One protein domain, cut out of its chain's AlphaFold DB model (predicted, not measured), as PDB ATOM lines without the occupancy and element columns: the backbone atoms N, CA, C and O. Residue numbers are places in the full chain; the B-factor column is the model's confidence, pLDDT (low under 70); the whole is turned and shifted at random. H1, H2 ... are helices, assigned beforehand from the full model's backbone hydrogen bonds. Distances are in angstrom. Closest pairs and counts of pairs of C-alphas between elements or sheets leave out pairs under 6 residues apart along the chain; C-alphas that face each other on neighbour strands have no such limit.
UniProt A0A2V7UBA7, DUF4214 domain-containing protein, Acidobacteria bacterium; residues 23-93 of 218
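What this domain is: This is residues 23 to 93 of the 218 residues of the protein "DUF4214 domain-containing protein" of Acidobacteria bacterium (UniProt A0A2V7UBA7). One long helix, H1, makes the length of the domain; its first residues, 23 to 39, stick out as a free arm, and on its later half two short helices, H2 and H3, pack to form a compact head. H2 crosses H1 steeply, while H3 lies farther along H1 toward its end. The printed part has 71 residues with three named helices, in the order H1, H2, H3, and no named strand; the class is all helix. The whole is loose, with a radius of gyration of the C-alphas of 16.0 A and spans of 57 by 20 by 17 A.

Where its parts are: Find C-alpha 23 at (-51.939, 54.067, -50.923), where H1 begins; H1 holds residues 23 to 59, is 53.3 A long from first to last C-alpha, and ends at C-alpha 59, (-22.898, 44.123, -7.366). Next look at residues 65 to 77, which are H2, 18.2 A long. H3 follows as residues 82 to 91, 14.2 A long, and ends at C-alpha 91, (-26.686, 33.459, -6.899).

How they stand to each other: Start on H1 and look at residues 44 to 52, with which alone it touches H2; the closest C-alphas are those of Asp 47 and Arg 72, 6.1 A apart. These two helices run opposite ways at a steep tilt of 57 degrees. Farther on, H1 touches H3 with residues 50 to 59 alone, and the closest C-alphas, those of Ala 54 and Arg 86, are 5.0 A apart. H1 and H3 run the same way at a tilt of 35.0 degrees, only just steep. H2 and H3 are close but not clearly touching, their closest C-alphas, of Tyr 71 and Val 85, being 7.0 A apart. In H1, H2 and H3 every O i to N i+4 pair is within hydrogen-bond range.

The domain as a whole: The C-alphas of Lys 23 and Thr 93, the two farthest apart, are 56.7 A apart. Without residues 23 to 39, which stand free, the body spans 31 by 19 by 17 A. The printed part has no cut, and both links are tight. The mean pLDDT of the printed part is 76.8; look for values under 70 at residues 23 to 27, 29 to 32, 34 to 44, 66 and 92 to 93.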
ATOM      1  N   LYS A  23     -52.588  52.982 -51.681       57.06
ATOM      2  CA  LYS A  23     -51.939  54.067 -50.923       57.06
ATOM      3  C   LYS A  23     -52.352  54.069 -49.449       57.06
ATOM      4  O   LYS A  23     -51.503  54.292 -48.590       57.06
ATOM      5  N   THR A  24     -53.618  53.785 -49.141       61.25
ATOM      6  CA  THR A  24     -54.099  53.702 -47.752       61.25
ATOM      7  C   THR A  24     -53.554  52.477 -47.026       61.25
ATOM      8  O   THR A  24     -53.110  52.604 -45.889       61.25
ATOM      9  N   THR A  25     -53.504  51.312 -47.676       67.31
ATOM     10  CA  THR A  25     -52.872  50.112 -47.092       67.31
ATOM     11  C   THR A  25     -51.374  50.302 -46.861       67.31
ATOM     12  O   THR A  25     -50.890  49.956 -45.786       67.31
ATOM     13  N   ALA A  26     -50.649  50.922 -47.797       66.38
ATOM     14  CA  ALA A  26     -49.234  51.249 -47.606       66.38
ATOM     15  C   ALA A  26     -49.002  52.228 -46.437       66.38
ATOM     16  O   ALA A  26     -48.074  52.045 -45.652       66.38
ATOM     17  N   PHE A  27     -49.866  53.236 -46.279       65.00
ATOM     18  CA  PHE A  27     -49.790  54.185 -45.165       65.00
ATOM     19  C   PHE A  27     -50.070  53.519 -43.811       65.00
ATOM     20  O   PHE A  27     -49.308  53.704 -42.865       65.00
ATOM     21  N   LEU A  28     -51.117  52.693 -43.722       70.31
ATOM     22  CA  LEU A  28     -51.440  51.948 -42.502       70.31
ATOM     23  C   LEU A  28     -50.325  50.968 -42.115       70.31
ATOM     24  O   LEU A  28     -49.987  50.867 -40.938       70.31
ATOM     25  N   ALA A  29     -49.707  50.302 -43.095       63.34
ATOM     26  CA  ALA A  29     -48.551  49.443 -42.856       63.34
ATOM     27  C   ALA A  29     -47.347  50.236 -42.313       63.34
ATOM     28  O   ALA A  29     -46.711  49.791 -41.362       63.34
ATOM     29  N   ALA A  30     -47.063  51.428 -42.850       60.56
ATOM     30  CA  ALA A  30     -45.981  52.288 -42.363       60.56
ATOM     31  C   ALA A  30     -46.232  52.816 -40.934       60.56
ATOM     32  O   ALA A  30     -45.312  52.857 -40.112       60.56
ATOM     33  N   VAL A  31     -47.478  53.172 -40.603       64.69
ATOM     34  CA  VAL A  31     -47.873  53.577 -39.241       64.69
ATOM     35  C   VAL A  31     -47.753  52.407 -38.257       64.69
ATOM     36  O   VAL A  31     -47.218  52.571 -37.164       64.69
ATOM     37  N   ALA A  32     -48.178  51.202 -38.642       63.88
ATOM     38  CA  ALA A  32     -48.007  50.012 -37.810       63.88
ATOM     39  C   ALA A  32     -46.521  49.674 -37.579       63.88
ATOM     40  O   ALA A  32     -46.131  49.372 -36.451       63.88
ATOM     41  N   LEU A  33     -45.679  49.783 -38.614       70.38
ATOM     42  CA  LEU A  33     -44.238  49.528 -38.505       70.38
ATOM     43  C   LEU A  33     -43.545  50.522 -37.560       70.38
ATOM     44  O   LEU A  33     -42.698  50.136 -36.760       70.38
ATOM     45  N   THR A  34     -43.918  51.804 -37.638       63.38
ATOM     46  CA  THR A  34     -43.350  52.863 -36.786       63.38
ATOM     47  C   THR A  34     -43.793  52.738 -35.331       63.38
ATOM     48  O   THR A  34     -42.959  52.881 -34.438       63.38
ATOM     49  N   LEU A  35     -45.060  52.400 -35.069       65.38
ATOM     50  CA  LEU A  35     -45.547  52.117 -33.713       65.38
ATOM     51  C   LEU A  35     -44.886  50.874 -33.109       65.38
ATOM     52  O   LEU A  35     -44.503  50.900 -31.941       65.38
ATOM     53  N   ALA A  36     -44.702  49.811 -33.899       65.38
ATOM     54  CA  ALA A  36     -43.978  48.622 -33.460       65.38
ATOM     55  C   ALA A  36     -42.516  48.954 -33.114       65.38
ATOM     56  O   ALA A  36     -42.055  48.608 -32.032       65.38
ATOM     57  N   ALA A  37     -41.817  49.704 -33.976       62.91
ATOM     58  CA  ALA A  37     -40.441  50.132 -33.725       62.91
ATOM     59  C   ALA A  37     -40.315  51.029 -32.479       62.91
ATOM     60  O   ALA A  37     -39.392  50.848 -31.685       62.91
ATOM     61  N   ALA A  38     -41.254  51.958 -32.268       56.91
ATOM     62  CA  ALA A  38     -41.303  52.791 -31.067       56.91
ATOM     63  C   ALA A  38     -41.560  51.955 -29.803       56.91
ATOM     64  O   ALA A  38     -40.899  52.161 -28.788       56.91
ATOM     65  N   GLY A  39     -42.463  50.971 -29.875       59.41
ATOM     66  CA  GLY A  39     -42.702  50.013 -28.795       59.41
ATOM     67  C   GLY A  39     -41.449  49.206 -28.442       59.41
ATOM     68  O   GLY A  39     -41.118  49.077 -27.267       59.41
ATOM     69  N   THR A  40     -40.702  48.737 -29.445       67.00
ATOM     70  CA  THR A  40     -39.430  48.028 -29.242       67.00
ATOM     71  C   THR A  40     -38.352  48.926 -28.632       67.00
ATOM     72  O   THR A  40     -37.666  48.499 -27.710       67.00
ATOM     73  N   LEU A  41     -38.214  50.175 -29.090       61.94
ATOM     74  CA  LEU A  41     -37.257  51.142 -28.532       61.94
ATOM     75  C   LEU A  41     -37.562  51.485 -27.065       61.94
ATOM     76  O   LEU A  41     -36.647  51.552 -26.245       61.94
ATOM     77  N   LEU A  42     -38.841  51.658 -26.720       62.12
ATOM     78  CA  LEU A  42     -39.269  51.907 -25.341       62.12
ATOM     79  C   LEU A  42     -39.060  50.679 -24.444       62.12
ATOM     80  O   LEU A  42     -38.596  50.833 -23.315       62.12
ATOM     81  N   ALA A  43     -39.343  49.473 -24.944       65.56
ATOM     82  CA  ALA A  43     -39.077  48.227 -24.225       65.56
ATOM     83  C   ALA A  43     -37.572  48.023 -23.980       65.56
ATOM     84  O   ALA A  43     -37.176  47.726 -22.860       65.56
ATOM     85  N   GLN A  44     -36.720  48.291 -24.977       64.75
ATOM     86  CA  GLN A  44     -35.263  48.206 -24.817       64.75
ATOM     87  C   GLN A  44     -34.723  49.182 -23.767       64.75
ATOM     88  O   GLN A  44     -33.891  48.798 -22.949       64.75
ATOM     89  N   GLY A  45     -35.211  50.427 -23.751       73.31
ATOM     90  CA  GLY A  45     -34.830  51.391 -22.715       73.31
ATOM     91  C   GLY A  45     -35.301  50.984 -21.313       73.31
ATOM     92  O   GLY A  45     -34.612  51.245 -20.328       73.31
ATOM     93  N   TYR A  46     -36.458  50.322 -21.217       76.06
ATOM     94  CA  TYR A  46     -36.985  49.794 -19.959       76.06
ATOM     95  C   TYR A  46     -36.170  48.599 -19.440       76.06
ATOM     96  O   TYR A  46     -35.841  48.560 -18.249       76.06
ATOM     97  N   ASP A  47     -35.808  47.668 -20.326       86.62
ATOM     98  CA  ASP A  47     -34.988  46.495 -20.009       86.62
ATOM     99  C   ASP A  47     -33.594  46.915 -19.525       86.62
ATOM    100  O   ASP A  47     -33.140  46.458 -18.478       86.62
ATOM    101  N   ASP A  48     -32.943  47.848 -20.224       91.19
ATOM    102  CA  ASP A  48     -31.606  48.330 -19.861       91.19
ATOM    103  C   ASP A  48     -31.590  48.960 -18.465       91.19
ATOM    104  O   ASP A  48     -30.782  48.582 -17.616       91.19
ATOM    105  N   ALA A  49     -32.557  49.834 -18.172       91.62
ATOM    106  CA  ALA A  49     -32.668  50.458 -16.859       91.62
ATOM    107  C   ALA A  49     -32.959  49.439 -15.741       91.62
ATOM    108  O   ALA A  49     -32.518  49.618 -14.603       91.62
ATOM    109  N   ALA A  50     -33.722  48.380 -16.030       94.38
ATOM    110  CA  ALA A  50     -33.964  47.294 -15.084       94.38
ATOM    111  C   ALA A  50     -32.682  46.499 -14.798       94.38
ATOM    112  O   ALA A  50     -32.383  46.204 -13.636       94.38
ATOM    113  N   ILE A  51     -31.900  46.199 -15.835       92.81
ATOM    114  CA  ILE A  51     -30.617  45.505 -15.708       92.81
ATOM    115  C   ILE A  51     -29.639  46.357 -14.894       92.81
ATOM    116  O   ILE A  51     -29.082  45.860 -13.916       92.81
ATOM    117  N   ASP A  52     -29.499  47.645 -15.210       94.06
ATOM    118  CA  ASP A  52     -28.630  48.572 -14.476       94.06
ATOM    119  C   ASP A  52     -28.989  48.624 -12.985       94.06
ATOM    120  O   ASP A  52     -28.122  48.465 -12.121       94.06
ATOM    121  N   ARG A  53     -30.284  48.751 -12.652       96.12
ATOM    122  CA  ARG A  53     -30.758  48.719 -11.255       96.12
ATOM    123  C   ARG A  53     -30.418  47.410 -10.556       96.12
ATOM    124  O   ARG A  53     -30.031  47.428  -9.385       96.12
ATOM    125  N   ALA A  54     -30.580  46.274 -11.230       93.06
ATOM    126  CA  ALA A  54     -30.244  44.976 -10.662       93.06
ATOM    127  C   ALA A  54     -28.739  44.884 -10.353       93.06
ATOM    128  O   ALA A  54     -28.366  44.531  -9.230       93.06
ATOM    129  N   PHE A  55     -27.892  45.298 -11.296       89.31
ATOM    130  CA  PHE A  55     -26.434  45.341 -11.158       89.31
ATOM    131  C   PHE A  55     -25.966  46.265 -10.034       89.31
ATOM    132  O   PHE A  55     -25.193  45.839  -9.172       89.31
ATOM    133  N   GLN A  56     -26.500  47.482  -9.973       88.69
ATOM    134  CA  GLN A  56     -26.192  48.425  -8.902       88.69
ATOM    135  C   GLN A  56     -26.637  47.901  -7.531       88.69
ATOM    136  O   GLN A  56     -25.909  48.038  -6.546       88.69
ATOM    137  N   SER A  57     -27.794  47.232  -7.459       88.56
ATOM    138  CA  SER A  57     -28.319  46.702  -6.195       88.56
ATOM    139  C   SER A  57     -27.543  45.499  -5.645       88.56
ATOM    140  O   SER A  57     -27.383  45.396  -4.433       88.56
ATOM    141  N   VAL A  58     -27.059  44.599  -6.509       85.44
ATOM    142  CA  VAL A  58     -26.429  43.333  -6.086       85.44
ATOM    143  C   VAL A  58     -24.902  43.402  -6.113       85.44
ATOM    144  O   VAL A  58     -24.228  42.822  -5.261       85.44
ATOM    145  N   LEU A  59     -24.338  44.088  -7.110       80.56
ATOM    146  CA  LEU A  59     -22.898  44.123  -7.366       80.56
ATOM    147  C   LEU A  59     -22.262  45.498  -7.134       80.56
ATOM    148  O   LEU A  59     -21.035  45.579  -7.184       80.56
ATOM    149  N   HIS A  60     -23.056  46.543  -6.870       81.06
ATOM    150  CA  HIS A  60     -22.592  47.922  -6.655       81.06
ATOM    151  C   HIS A  60     -21.711  48.458  -7.796       81.06
ATOM    152  O   HIS A  60     -20.695  49.113  -7.566       81.06
ATOM    153  N   ARG A  61     -22.073  48.121  -9.038       82.38
ATOM    154  CA  ARG A  61     -21.419  48.593 -10.264       82.38
ATOM    155  C   ARG A  61     -22.394  48.586 -11.432       82.38
ATOM    156  O   ARG A  61     -23.397  47.879 -11.373       82.38
ATOM    157  N   ASP A  62     -22.029  49.263 -12.512       81.44
ATOM    158  CA  ASP A  62     -22.730  49.154 -13.791       81.44
ATOM    159  C   ASP A  62     -22.419  47.815 -14.492       81.44
ATOM    160  O   ASP A  62     -21.342  47.224 -14.284       81.44
ATOM    161  N   PRO A  63     -23.344  47.303 -15.323       78.25
ATOM    162  CA  PRO A  63     -23.085  46.150 -16.173       78.25
ATOM    163  C   PRO A  63     -22.091  46.490 -17.287       78.25
ATOM    164  O   PRO A  63     -22.110  47.565 -17.885       78.25
ATOM    165  N   TYR A  64     -21.241  45.530 -17.645       74.81
ATOM    166  CA  TYR A  64     -20.441  45.628 -18.863       74.81
ATOM    167  C   TYR A  64     -21.326  45.426 -20.107       74.81
ATOM    168  O   TYR A  64     -22.329  44.710 -20.039       74.81
ATOM    169  N   PRO A  65     -20.925  45.920 -21.297       71.75
ATOM    170  CA  PRO A  65     -21.733  45.800 -22.516       71.75
ATOM    171  C   PRO A  65     -22.148  44.365 -22.885       71.75
ATOM    172  O   PRO A  65     -23.208  44.150 -23.469       71.75
ATOM    173  N   ALA A  66     -21.321  43.366 -22.564       57.44
ATOM    174  CA  ALA A  66     -21.642  41.959 -22.810       57.44
ATOM    175  C   ALA A  66     -22.679  41.398 -21.822       57.44
ATOM    176  O   ALA A  66     -23.479  40.539 -22.194       57.44
ATOM    177  N   GLU A  67     -22.674  41.884 -20.581       74.25
ATOM    178  CA  GLU A  67     -23.639  41.505 -19.549       74.25
ATOM    179  C   GLU A  67     -24.994  42.150 -19.834       74.25
ATOM    180  O   GLU A  67     -26.004  41.452 -19.835       74.25
ATOM    181  N   LEU A  68     -24.993  43.440 -20.183       82.06
ATOM    182  CA  LEU A  68     -26.192  44.168 -20.592       82.06
ATOM    183  C   LEU A  68     -26.890  43.457 -21.761       82.06
ATOM    184  O   LEU A  68     -28.071  43.140 -21.677       82.06
ATOM    185  N   ARG A  69     -26.138  43.088 -22.812       77.62
ATOM    186  CA  ARG A  69     -26.680  42.303 -23.936       77.62
ATOM    187  C   ARG A  69     -27.255  40.954 -23.503       77.62
ATOM    188  O   ARG A  69     -28.316  40.578 -23.986       77.62
ATOM    189  N   ARG A  70     -26.574  40.227 -22.610       76.75
ATOM    190  CA  ARG A  70     -27.044  38.920 -22.122       76.75
ATOM    191  C   ARG A  70     -28.394  39.046 -21.422       76.75
ATOM    192  O   ARG A  70     -29.311  38.300 -21.748       76.75
ATOM    193  N   TYR A  71     -28.498  39.945 -20.448       83.56
ATOM    194  CA  TYR A  71     -29.729  40.082 -19.674       83.56
ATOM    195  C   TYR A  71     -30.859  40.691 -20.500       83.56
ATOM    196  O   TYR A  71     -31.998  40.281 -20.328       83.56
ATOM    197  N   ARG A  72     -30.550  41.554 -21.473       88.69
ATOM    198  CA  ARG A  72     -31.545  42.060 -22.421       88.69
ATOM    199  C   ARG A  72     -32.185  40.938 -23.239       88.69
ATOM    200  O   ARG A  72     -33.403  40.887 -23.342       88.69
ATOM    201  N   LEU A  73     -31.379  40.014 -23.770       80.62
ATOM    202  CA  LEU A  73     -31.901  38.856 -24.506       80.62
ATOM    203  C   LEU A  73     -32.759  37.958 -23.607       80.62
ATOM    204  O   LEU A  73     -33.850  37.576 -24.004       80.62
ATOM    205  N   LEU A  74     -32.331  37.705 -22.366       80.88
ATOM    206  CA  LEU A  74     -33.126  36.950 -21.387       80.88
ATOM    207  C   LEU A  74     -34.486  37.608 -21.099       80.88
ATOM    208  O   LEU A  74     -35.498  36.926 -20.960       80.88
ATOM    209  N   MET A  75     -34.529  38.937 -21.006       88.38
ATOM    210  CA  MET A  75     -35.778  39.666 -20.767       88.38
ATOM    211  C   MET A  75     -36.708  39.632 -21.986       88.38
ATOM    212  O   MET A  75     -37.921  39.508 -21.826       88.38
ATOM    213  N   GLN A  76     -36.147  39.673 -23.195       82.81
ATOM    214  CA  GLN A  76     -36.907  39.710 -24.448       82.81
ATOM    215  C   GLN A  76     -37.381  38.335 -24.919       82.81
ATOM    216  O   GLN A  76     -38.515  38.208 -25.377       82.81
ATOM    217  N   GLU A  77     -36.525  37.321 -24.824       75.62
ATOM    218  CA  GLU A  77     -36.783  35.979 -25.352       75.62
ATOM    219  C   GLU A  77     -37.398  35.066 -24.291       75.62
ATOM    220  O   GLU A  77     -38.385  34.382 -24.557       75.62
ATOM    221  N   ASP A  78     -36.870  35.117 -23.065       76.06
ATOM    222  CA  ASP A  78     -37.268  34.212 -21.980       76.06
ATOM    223  C   ASP A  78     -38.236  34.874 -20.981       76.06
ATOM    224  O   ASP A  78     -38.609  34.274 -19.971       76.06
ATOM    225  N   GLY A  79     -38.645  36.122 -21.239       85.38
ATOM    226  CA  GLY A  79     -39.600  36.862 -20.411       85.38
ATOM    227  C   GLY A  79     -39.092  37.196 -19.005       85.38
ATOM    228  O   GLY A  79     -39.899  37.384 -18.086       85.38
ATOM    229  N   TRP A  80     -37.769  37.244 -18.816       87.81
ATOM    230  CA  TRP A  80     -37.165  37.566 -17.524       87.81
ATOM    231  C   TRP A  80     -37.538  38.969 -17.055       87.81
ATOM    232  O   TRP A  80     -37.710  39.903 -17.838       87.81
ATOM    233  N   ARG A  81     -37.611  39.135 -15.735       93.38
ATOM    234  CA  ARG A  81     -37.850  40.425 -15.084       93.38
ATOM    235  C   ARG A  81     -36.631  40.844 -14.270       93.38
ATOM    236  O   ARG A  81     -35.755  40.045 -13.953       93.38
ATOM    237  N   GLU A  82     -36.610  42.102 -13.840       93.75
ATOM    238  CA  GLU A  82     -35.566  42.660 -12.963       93.75
ATOM    239  C   GLU A  82     -35.283  41.788 -11.725       93.75
ATOM    240  O   GLU A  82     -34.140  41.655 -11.295       93.75
ATOM    241  N   ALA A  83     -36.322  41.172 -11.151       91.19
ATOM    242  CA  ALA A  83     -36.195  40.269 -10.010       91.19
ATOM    243  C   ALA A  83     -35.399  38.997 -10.347       91.19
ATOM    244  O   ALA A  83     -34.606  38.544  -9.522       91.19
ATOM    245  N   ASP A  84     -35.564  38.458 -11.555       90.50
ATOM    246  CA  ASP A  84     -34.827  37.287 -12.035       90.50
ATOM    247  C   ASP A  84     -33.365  37.646 -12.303       90.50
ATOM    248  O   ASP A  84     -32.467  36.903 -11.914       90.50
ATOM    249  N   VAL A  85     -33.113  38.842 -12.852       89.44
ATOM    250  CA  VAL A  85     -31.756  39.390 -13.000       89.44
ATOM    251  C   VAL A  85     -31.088  39.542 -11.631       89.44
ATOM    252  O   VAL A  85     -29.972  39.068 -11.439       89.44
ATOM    253  N   ARG A  86     -31.768  40.136 -10.638       90.44
ATOM    254  CA  ARG A  86     -31.237  40.264  -9.268       90.44
ATOM    255  C   ARG A  86     -30.939  38.919  -8.620       90.44
ATOM    256  O   ARG A  86     -29.903  38.779  -7.967       90.44
ATOM    257  N   ARG A  87     -31.843  37.950  -8.779       83.38
ATOM    258  CA  ARG A  87     -31.666  36.593  -8.258       83.38
ATOM    259  C   ARG A  87     -30.446  35.940  -8.899       83.38
ATOM    260  O   ARG A  87     -29.555  35.515  -8.177       83.38
ATOM    261  N   ASP A  88     -30.348  35.973 -10.229       84.69
ATOM    262  CA  ASP A  88     -29.210  35.420 -10.974       84.69
ATOM    263  C   ASP A  88     -27.893  36.080 -10.547       84.69
ATOM    264  O   ASP A  88     -26.932  35.375 -10.266       84.69
ATOM    265  N   LEU A  89     -27.843  37.409 -10.411       81.06
ATOM    266  CA  LEU A  89     -26.647  38.123  -9.945       81.06
ATOM    267  C   LEU A  89     -26.255  37.763  -8.504       81.06
ATOM    268  O   LEU A  89     -25.064  37.682  -8.204       81.06
ATOM    269  N   SER A  90     -27.236  37.559  -7.620       77.00
ATOM    270  CA  SER A  90     -26.993  37.214  -6.212       77.00
ATOM    271  C   SER A  90     -26.462  35.787  -6.092       77.00
ATOM    272  O   SER A  90     -25.451  35.547  -5.425       77.00
ATOM    273  N   ASP A  91     -27.086  34.863  -6.822       71.56
ATOM    274  CA  ASP A  91     -26.686  33.459  -6.899       71.56
ATOM    275  C   ASP A  91     -25.313  33.298  -7.577       71.56
ATOM    276  O   ASP A  91     -24.597  32.335  -7.298       71.56
ATOM    277  N   ARG A  92     -24.942  34.232  -8.466       63.50
ATOM    278  CA  ARG A  92     -23.675  34.285  -9.218       63.50
ATOM    279  C   ARG A  92     -22.577  35.122  -8.550       63.50
ATOM    280  O   ARG A  92     -21.656  35.589  -9.220       63.50
ATOM    281  N   THR A  93     -22.618  35.368  -7.242       50.78
ATOM    282  CA  THR A  93     -21.575  36.155  -6.539       50.78
ATOM    283  C   THR A  93     -20.168  35.512  -6.547       50.78
ATOM    284  O   THR A  93     -19.176  36.149  -6.180       50.78
TER     285      THR A  93